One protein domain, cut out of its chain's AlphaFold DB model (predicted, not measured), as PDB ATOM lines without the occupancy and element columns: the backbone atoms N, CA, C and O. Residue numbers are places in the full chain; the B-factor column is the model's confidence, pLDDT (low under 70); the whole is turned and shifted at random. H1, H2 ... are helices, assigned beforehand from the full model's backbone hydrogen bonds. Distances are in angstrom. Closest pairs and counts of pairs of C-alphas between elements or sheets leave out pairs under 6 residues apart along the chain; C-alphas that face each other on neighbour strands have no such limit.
ATOM      1  N   MET A 282     -22.634   6.221 -40.457       91.44
ATOM      2  CA  MET A 282     -22.128   7.574 -40.220       91.44
ATOM      3  C   MET A 282     -21.779   8.313 -41.514       91.44
ATOM      4  O   MET A 282     -22.062   9.502 -41.616       91.44
ATOM      5  N   THR A 283     -21.245   7.630 -42.528       90.75
ATOM      6  CA  THR A 283     -21.014   8.215 -43.858       90.75
ATOM      7  C   THR A 283     -22.308   8.764 -44.461       90.75
ATOM      8  O   THR A 283     -22.294   9.842 -45.055       90.75
ATOM      9  N   GLY A 284     -23.443   8.082 -44.266       88.19
ATOM     10  CA  GLY A 284     -24.758   8.596 -44.661       88.19
ATOM     11  C   GLY A 284     -25.095   9.921 -43.969       88.19
ATOM     12  O   GLY A 284     -25.482  10.885 -44.629       88.19
ATOM     13  N   PHE A 285     -24.870  10.008 -42.655       87.50
ATOM     14  CA  PHE A 285     -25.111  11.236 -41.888       87.50
ATOM     15  C   PHE A 285     -24.187  12.388 -42.300       87.50
ATOM     16  O   PHE A 285     -24.640  13.524 -42.446       87.50
ATOM     17  N   VAL A 286     -22.904  12.102 -42.536       86.75
ATOM     18  CA  VAL A 286     -21.926  13.087 -43.022       86.75
ATOM     19  C   VAL A 286     -22.343  13.635 -44.386       86.75
ATOM     20  O   VAL A 286     -22.391  14.851 -44.560       86.75
ATOM     21  N   LYS A 287     -22.702  12.765 -45.342       85.81
ATOM     22  CA  LYS A 287     -23.129  13.170 -46.695       85.81
ATOM     23  C   LYS A 287     -24.357  14.081 -46.690       85.81
ATOM     24  O   LYS A 287     -24.513  14.907 -47.586       85.81
ATOM     25  N   LEU A 288     -25.222  13.940 -45.689       81.69
ATOM     26  CA  LEU A 288     -26.404  14.781 -45.507       81.69
ATOM     27  C   LEU A 288     -26.122  16.088 -44.755       81.69
ATOM     28  O   LEU A 288     -27.032  16.895 -44.610       81.69
ATOM     29  N   GLY A 289     -24.896  16.309 -44.269       78.50
ATOM     30  CA  GLY A 289     -24.560  17.489 -43.469       78.50
ATOM     31  C   GLY A 289     -25.200  17.490 -42.077       78.50
ATOM     32  O   GLY A 289     -25.277  18.542 -41.443       78.50
ATOM     33  N   LEU A 290     -25.649  16.321 -41.596       77.31
ATOM     34  CA  LEU A 290     -26.284  16.154 -40.281       77.31
ATOM     35  C   LEU A 290     -25.293  16.304 -39.127       77.31
ATOM     36  O   LEU A 290     -25.678  16.632 -38.006       77.31
ATOM     37  N   ILE A 291     -24.015  16.053 -39.399       77.12
ATOM     38  CA  ILE A 291     -22.939  16.171 -38.424       77.12
ATOM     39  C   ILE A 291     -22.218  17.482 -38.698       77.12
ATOM     40  O   ILE A 291     -21.311  17.551 -39.524       77.12
ATOM     41  N   ASN A 292     -22.657  18.530 -38.006       64.94
ATOM     42  CA  ASN A 292     -22.035  19.842 -38.047       64.94
ATOM     43  C   ASN A 292     -21.975  20.444 -36.635       64.94
ATOM     44  O   ASN A 292     -22.687  20.025 -35.724       64.94
ATOM     45  N   SER A 293     -21.109  21.435 -36.460       55.44
ATOM     46  CA  SER A 293     -20.953  22.180 -35.206       55.44
ATOM     47  C   SER A 293     -22.167  23.052 -34.847       55.44
ATOM     48  O   SER A 293     -22.293  23.456 -33.692       55.44
ATOM     49  N   GLU A 294     -23.084  23.289 -35.793       51.53
ATOM     50  CA  GLU A 294     -24.341  24.012 -35.578       51.53
ATOM     51  C   GLU A 294     -25.559  23.067 -35.667       51.53
ATOM     52  O   GLU A 294     -25.596  22.202 -36.546       51.53
ATOM     53  N   PRO A 295     -26.563  23.200 -34.774       46.53
ATOM     54  CA  PRO A 295     -27.726  22.310 -34.734       46.53
ATOM     55  C   PRO A 295     -28.558  22.373 -36.025       46.53
ATOM     56  O   PRO A 295     -28.797  23.452 -36.566       46.53
ATOM     57  N   CYS A 296     -29.049  21.213 -36.484       51.28
ATOM     58  CA  CYS A 296     -29.761  21.065 -37.757       51.28
ATOM     59  C   CYS A 296     -31.230  20.622 -37.574       51.28
ATOM     60  O   CYS A 296     -31.497  19.432 -37.412       51.28
ATOM     61  N   PRO A 297     -32.205  21.552 -37.590       57.44
ATOM     62  CA  PRO A 297     -33.625  21.227 -37.760       57.44
ATOM     63  C   PRO A 297     -33.928  20.650 -39.158       57.44
ATOM     64  O   PRO A 297     -33.211  20.949 -40.112       57.44
ATOM     65  N   LYS A 298     -35.047  19.924 -39.331       56.00
ATOM     66  CA  LYS A 298     -35.545  19.421 -40.642       56.00
ATOM     67  C   LYS A 298     -35.587  20.517 -41.723       56.00
ATOM     68  O   LYS A 298     -35.239  20.283 -42.877       56.00
ATOM     69  N   GLU A 299     -35.926  21.744 -41.335       56.81
ATOM     70  CA  GLU A 299     -35.926  22.934 -42.198       56.81
ATOM     71  C   GLU A 299     -34.525  23.325 -42.697       56.81
ATOM     72  O   GLU A 299     -34.381  23.819 -43.817       56.81
ATOM     73  N   LEU A 300     -33.489  23.106 -41.879       60.34
ATOM     74  CA  LEU A 300     -32.099  23.299 -42.274       60.34
ATOM     75  C   LEU A 300     -31.642  22.167 -43.190       60.34
ATOM     76  O   LEU A 300     -30.933  22.460 -44.145       60.34
ATOM     77  N   LEU A 301     -32.119  20.933 -42.987       65.56
ATOM     78  CA  LEU A 301     -31.874  19.840 -43.925       65.56
ATOM     79  C   LEU A 301     -32.445  20.182 -45.302       65.56
ATOM     80  O   LEU A 301     -31.693  20.233 -46.265       65.56
ATOM     81  N   CYS A 302     -33.732  20.536 -45.401       62.28
ATOM     82  CA  CYS A 302     -34.345  20.962 -46.666       62.28
ATOM     83  C   CYS A 302     -33.560  22.108 -47.328       62.28
ATOM     84  O   CYS A 302     -33.269  22.034 -48.521       62.28
ATOM     85  N   LYS A 303     -33.123  23.116 -46.556       62.72
ATOM     86  CA  LYS A 303     -32.262  24.206 -47.054       62.72
ATOM     87  C   LYS A 303     -30.888  23.722 -47.531       62.72
ATOM     88  O   LYS A 303     -30.466  24.117 -48.614       62.72
ATOM     89  N   GLN A 304     -30.208  22.862 -46.773       64.75
ATOM     90  CA  GLN A 304     -28.931  22.237 -47.148       64.75
ATOM     91  C   GLN A 304     -29.081  21.369 -48.401       64.75
ATOM     92  O   GLN A 304     -28.151  21.250 -49.193       64.75
ATOM     93  N   MET A 305     -30.273  20.806 -48.613       68.62
ATOM     94  CA  MET A 305     -30.596  20.007 -49.785       68.62
ATOM     95  C   MET A 305     -31.007  20.830 -51.009       68.62
ATOM     96  O   MET A 305     -31.141  20.243 -52.081       68.62
ATOM     97  N   GLY A 306     -31.188  22.148 -50.868       67.19
ATOM     98  CA  GLY A 306     -31.722  23.018 -51.918       67.19
ATOM     99  C   GLY A 306     -33.218  22.817 -52.191       67.19
ATOM    100  O   GLY A 306     -33.696  23.194 -53.258       67.19
ATOM    101  N   LEU A 307     -33.957  22.211 -51.257       72.06
ATOM    102  CA  LEU A 307     -35.388  21.938 -51.376       72.06
ATOM    103  C   LEU A 307     -36.232  23.046 -50.736       72.06
ATOM    104  O   LEU A 307     -35.849  23.659 -49.737       72.06
ATOM    105  N   SER A 308     -37.422  23.272 -51.298       69.81
ATOM    106  CA  SER A 308     -38.444  24.117 -50.670       69.81
ATOM    107  C   SER A 308     -38.884  23.512 -49.334       69.81
ATOM    108  O   SER A 308     -39.002  22.295 -49.208       69.81
ATOM    109  N   SER A 309     -39.233  24.354 -48.358       64.69
ATOM    110  CA  SER A 309     -39.851  23.921 -47.094       64.69
ATOM    111  C   SER A 309     -41.248  23.302 -47.267       64.69
ATOM    112  O   SER A 309     -41.840  22.861 -46.292       64.69
ATOM    113  N   SER A 310     -41.784  23.289 -48.492       67.94
ATOM    114  CA  SER A 310     -43.105  22.765 -48.864       67.94
ATOM    115  C   SER A 310     -43.049  21.504 -49.743       67.94
ATOM    116  O   SER A 310     -43.996  21.245 -50.485       67.94
ATOM    117  N   VAL A 311     -41.916  20.792 -49.780       76.31
ATOM    118  CA  VAL A 311     -41.762  19.567 -50.588       76.31
ATOM    119  C   VAL A 311     -42.570  18.412 -49.972       76.31
ATOM    120  O   VAL A 311     -42.750  18.390 -48.756       76.31
ATOM    121  N   SER A 312     -43.084  17.481 -50.788       80.50
ATOM    122  CA  SER A 312     -43.775  16.294 -50.254       80.50
ATOM    123  C   SER A 312     -42.781  15.338 -49.595       80.50
ATOM    124  O   SER A 312     -41.607  15.313 -49.977       80.50
ATOM    125  N   ASP A 313     -43.240  14.537 -48.635       78.00
ATOM    126  CA  ASP A 313     -42.369  13.593 -47.927       78.00
ATOM    127  C   ASP A 313     -41.723  12.581 -48.894       78.00
ATOM    128  O   ASP A 313     -40.544  12.266 -48.753       78.00
ATOM    129  N   GLU A 314     -42.418  12.160 -49.957       82.38
ATOM    130  CA  GLU A 314     -41.865  11.244 -50.967       82.38
ATOM    131  C   GLU A 314     -40.722  11.882 -51.768       82.38
ATOM    132  O   GLU A 314     -39.687  11.259 -51.997       82.38
ATOM    133  N   ALA A 315     -40.885  13.140 -52.184       83.06
ATOM    134  CA  ALA A 315     -39.849  13.866 -52.916       83.06
ATOM    135  C   ALA A 315     -38.645  14.202 -52.019       83.06
ATOM    136  O   ALA A 315     -37.509  14.256 -52.495       83.06
ATOM    137  N   PHE A 316     -38.886  14.419 -50.723       81.50
ATOM    138  CA  PHE A 316     -37.833  14.571 -49.727       81.50
ATOM    139  C   PHE A 316     -37.037  13.273 -49.558       81.50
ATOM    140  O   PHE A 316     -35.811  13.308 -49.654       81.50
ATOM    141  N   GLU A 317     -37.712  12.136 -49.367       86.00
ATOM    142  CA  GLU A 317     -37.054  10.835 -49.224       86.00
ATOM    143  C   GLU A 317     -36.236  10.450 -50.463       86.00
ATOM    144  O   GLU A 317     -35.100   9.998 -50.315       86.00
ATOM    145  N   GLU A 318     -36.745  10.694 -51.674       87.25
ATOM    146  CA  GLU A 318     -36.000  10.435 -52.914       87.25
ATOM    147  C   GLU A 318     -34.727  11.295 -53.002       87.25
ATOM    148  O   GLU A 318     -33.647  10.805 -53.333       87.25
ATOM    149  N   ALA A 319     -34.810  12.578 -52.637       86.19
ATOM    150  CA  ALA A 319     -33.649  13.468 -52.630       86.19
ATOM    151  C   ALA A 319     -32.597  13.059 -51.581       86.19
ATOM    152  O   ALA A 319     -31.393  13.166 -51.836       86.19
ATOM    153  N   VAL A 320     -33.037  12.581 -50.410       86.12
ATOM    154  CA  VAL A 320     -32.152  11.984 -49.400       86.12
ATOM    155  C   VAL A 320     -31.466  10.746 -49.974       86.12
ATOM    156  O   VAL A 320     -30.242  10.639 -49.878       86.12
ATOM    157  N   TYR A 321     -32.232   9.849 -50.602       90.94
ATOM    158  CA  TYR A 321     -31.741   8.595 -51.169       90.94
ATOM    159  C   TYR A 321     -30.692   8.822 -52.268       90.94
ATOM    160  O   TYR A 321     -29.630   8.194 -52.254       90.94
ATOM    161  N   GLU A 322     -30.915   9.788 -53.159       89.69
ATOM    162  CA  GLU A 322     -29.921  10.205 -54.156       89.69
ATOM    163  C   GLU A 322     -28.645  10.756 -53.494       89.69
ATOM    164  O   GLU A 322     -27.535  10.357 -53.856       89.69
ATOM    165  N   ARG A 323     -28.760  11.618 -52.470       85.94
ATOM    166  CA  ARG A 323     -27.585  12.239 -51.822       85.94
ATOM    167  C   ARG A 323     -26.714  11.248 -51.053       85.94
ATOM    168  O   ARG A 323     -25.491  11.392 -51.042       85.94
ATOM    169  N   ILE A 324     -27.309  10.241 -50.419       89.06
ATOM    170  CA  ILE A 324     -26.536   9.186 -49.746       89.06
ATOM    171  C   ILE A 324     -25.918   8.188 -50.739       89.06
ATOM    172  O   ILE A 324     -25.078   7.380 -50.340       89.06
ATOM    173  N   GLY A 325     -26.238   8.302 -52.034       90.00
ATOM    174  CA  GLY A 325     -25.699   7.465 -53.105       90.00
ATOM    175  C   GLY A 325     -26.486   6.174 -53.320       90.00
ATOM    176  O   GLY A 325     -25.881   5.160 -53.652       90.00
ATOM    177  N   LYS A 326     -27.809   6.211 -53.114       91.25
ATOM    178  CA  LYS A 326     -28.725   5.065 -53.240       91.25
ATOM    179  C   LYS A 326     -28.343   3.889 -52.338       91.25
ATOM    180  O   LYS A 326     -28.309   2.739 -52.760       91.25
ATOM    181  N   ASP A 327     -27.986   4.204 -51.095       90.69
ATOM    182  CA  ASP A 327     -27.582   3.219 -50.094       90.69
ATOM    183  C   ASP A 327     -28.772   2.850 -49.201       90.69
ATOM    184  O   ASP A 327     -29.126   3.593 -48.281       90.69
ATOM    185  N   ASP A 328     -29.369   1.686 -49.470       91.62
ATOM    186  CA  ASP A 328     -30.524   1.165 -48.727       91.62
ATOM    187  C   ASP A 328     -30.273   1.120 -47.214       91.62
ATOM    188  O   ASP A 328     -31.121   1.529 -46.423       91.62
ATOM    189  N   PHE A 329     -29.072   0.708 -46.794       90.12
ATOM    190  CA  PHE A 329     -28.736   0.589 -45.374       90.12
ATOM    191  C   PHE A 329     -28.683   1.955 -44.676       90.12
ATOM    192  O   PHE A 329     -29.150   2.107 -43.543       90.12
ATOM    193  N   ALA A 330     -28.125   2.969 -45.340       86.94
ATOM    194  CA  ALA A 330     -28.115   4.326 -44.805       86.94
ATOM    195  C   ALA A 330     -29.538   4.912 -44.751       86.94
ATOM    196  O   ALA A 330     -29.885   5.579 -43.775       86.94
ATOM    197  N   MET A 331     -30.384   4.607 -45.742       88.69
ATOM    198  CA  MET A 331     -31.786   5.037 -45.753       88.69
ATOM    199  C   MET A 331     -32.595   4.405 -44.611       88.69
ATOM    200  O   MET A 331     -33.307   5.101 -43.888       88.69
ATOM    201  N   GLU A 332     -32.450   3.097 -44.398       86.81
ATOM    202  CA  GLU A 332     -33.068   2.381 -43.274       86.81
ATOM    203  C   GLU A 332     -32.603   2.930 -41.921       86.81
ATOM    204  O   GLU A 332     -33.415   3.112 -41.012       86.81
ATOM    205  N   THR A 333     -31.315   3.264 -41.799       85.56
ATOM    206  CA  THR A 333     -30.754   3.899 -40.599       85.56
ATOM    207  C   THR A 333     -31.444   5.235 -40.307       85.56
ATOM    208  O   THR A 333     -31.869   5.474 -39.178       85.56
ATOM    209  N   LEU A 334     -31.593   6.109 -41.307       83.19
ATOM    210  CA  LEU A 334     -32.245   7.415 -41.139       83.19
ATOM    211  C   LEU A 334     -33.708   7.279 -40.705       83.19
ATOM    212  O   LEU A 334     -34.147   7.990 -39.798       83.19
ATOM    213  N   ARG A 335     -34.442   6.334 -41.310       82.62
ATOM    214  CA  ARG A 335     -35.823   6.005 -40.923       82.62
ATOM    215  C   ARG A 335     -35.896   5.519 -39.478       82.62
ATOM    216  O   ARG A 335     -36.748   5.979 -38.727       82.62
ATOM    217  N   TRP A 336     -34.978   4.642 -39.071       80.88
ATOM    218  CA  TRP A 336     -34.940   4.086 -37.717       80.88
ATOM    219  C   TRP A 336     -34.786   5.150 -36.632       80.88
ATOM    220  O   TRP A 336     -35.442   5.079 -35.598       80.88
ATOM    221  N   PHE A 337     -33.928   6.147 -36.850       74.75
ATOM    222  CA  PHE A 337     -33.735   7.237 -35.888       74.75
ATOM    223  C   PHE A 337     -34.821   8.316 -35.962       74.75
ATOM    224  O   PHE A 337     -34.687   9.344 -35.302       74.75
ATOM    225  N   GLY A 338     -35.871   8.110 -36.766       70.69
ATOM    226  CA  GLY A 338     -36.916   9.106 -36.978       70.69
ATOM    227  C   GLY A 338     -36.377  10.384 -37.614       70.69
ATOM    228  O   GLY A 338     -36.997  11.427 -37.508       70.69
TER     229      GLY A 338
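This is residues 282 to 338 of the 428 residues of the protein "Sacchrp_dh_C domain-containing protein" of Dissostichus mawsoni (UniProt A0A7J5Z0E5). The longest helix, H3, and the last one, H4, make a V joined by a tight turn, with H1 set across near the corner of the V, by the end of H3 and the first turn of H4. From H1 the chain swings out and round through H2, which lies near the first half of H3, and back into H3, making a ring of short helices and loops. The printed part has 57 residues, with four named helices, H1, H2, H3 and H4 in that order, no named strand, and the class is all helix. It is compact, with a radius of gyration of the C-alphas of 10.8 A and spans of 28 by 26 by 19 A.

H3, residues 313 to 324, is 16.5 A long and begins at C-alpha 313 (-42.369, 13.593, -47.927). H4, residues 328 to 336, is 12.2 A long and ends at C-alpha 336 (-34.940, 4.086, -37.717). H1, residues 282 to 287, is 8.6 A long and begins at C-alpha 282 (-22.128, 7.574, -40.220). H2, residues 298 to 304, is 9.7 A long.

H3 touches H4 with residues 320 to 324 alone, at a steep tilt of 49 degrees, opposite ways; their closest C-alphas, of Tyr 321 and Met 331, are 6.5 A apart. H3 only just touches H1, with 3 pairs of C-alphas within 8 A, through residues 323 to 324 alone; the closest, of Gly 284 and Ile 324, are 5.4 A apart, and the helices are about perpendicular at 78 degrees. H1 and H4 are close but not clearly touching, the closest C-alphas, of Gly 284 and Ala 330, being 5.4 A apart. H2 and H3 are close but not clearly touching, with the closest C-alphas, of Cys 302 and Phe 316, 7.9 A apart. H2 is apart from H1 and H4. In H1, H2, H3 and H4 every O i to N i+4 pair is within hydrogen-bond range.

The two C-alphas farthest apart, of Ser 293 and Glu 314, are 28.4 A apart. The printed part has no cut, and no link is long. The mean pLDDT of the printed part is 77.0, and it is under 70 at residues 292 to 306 and 308 to 310.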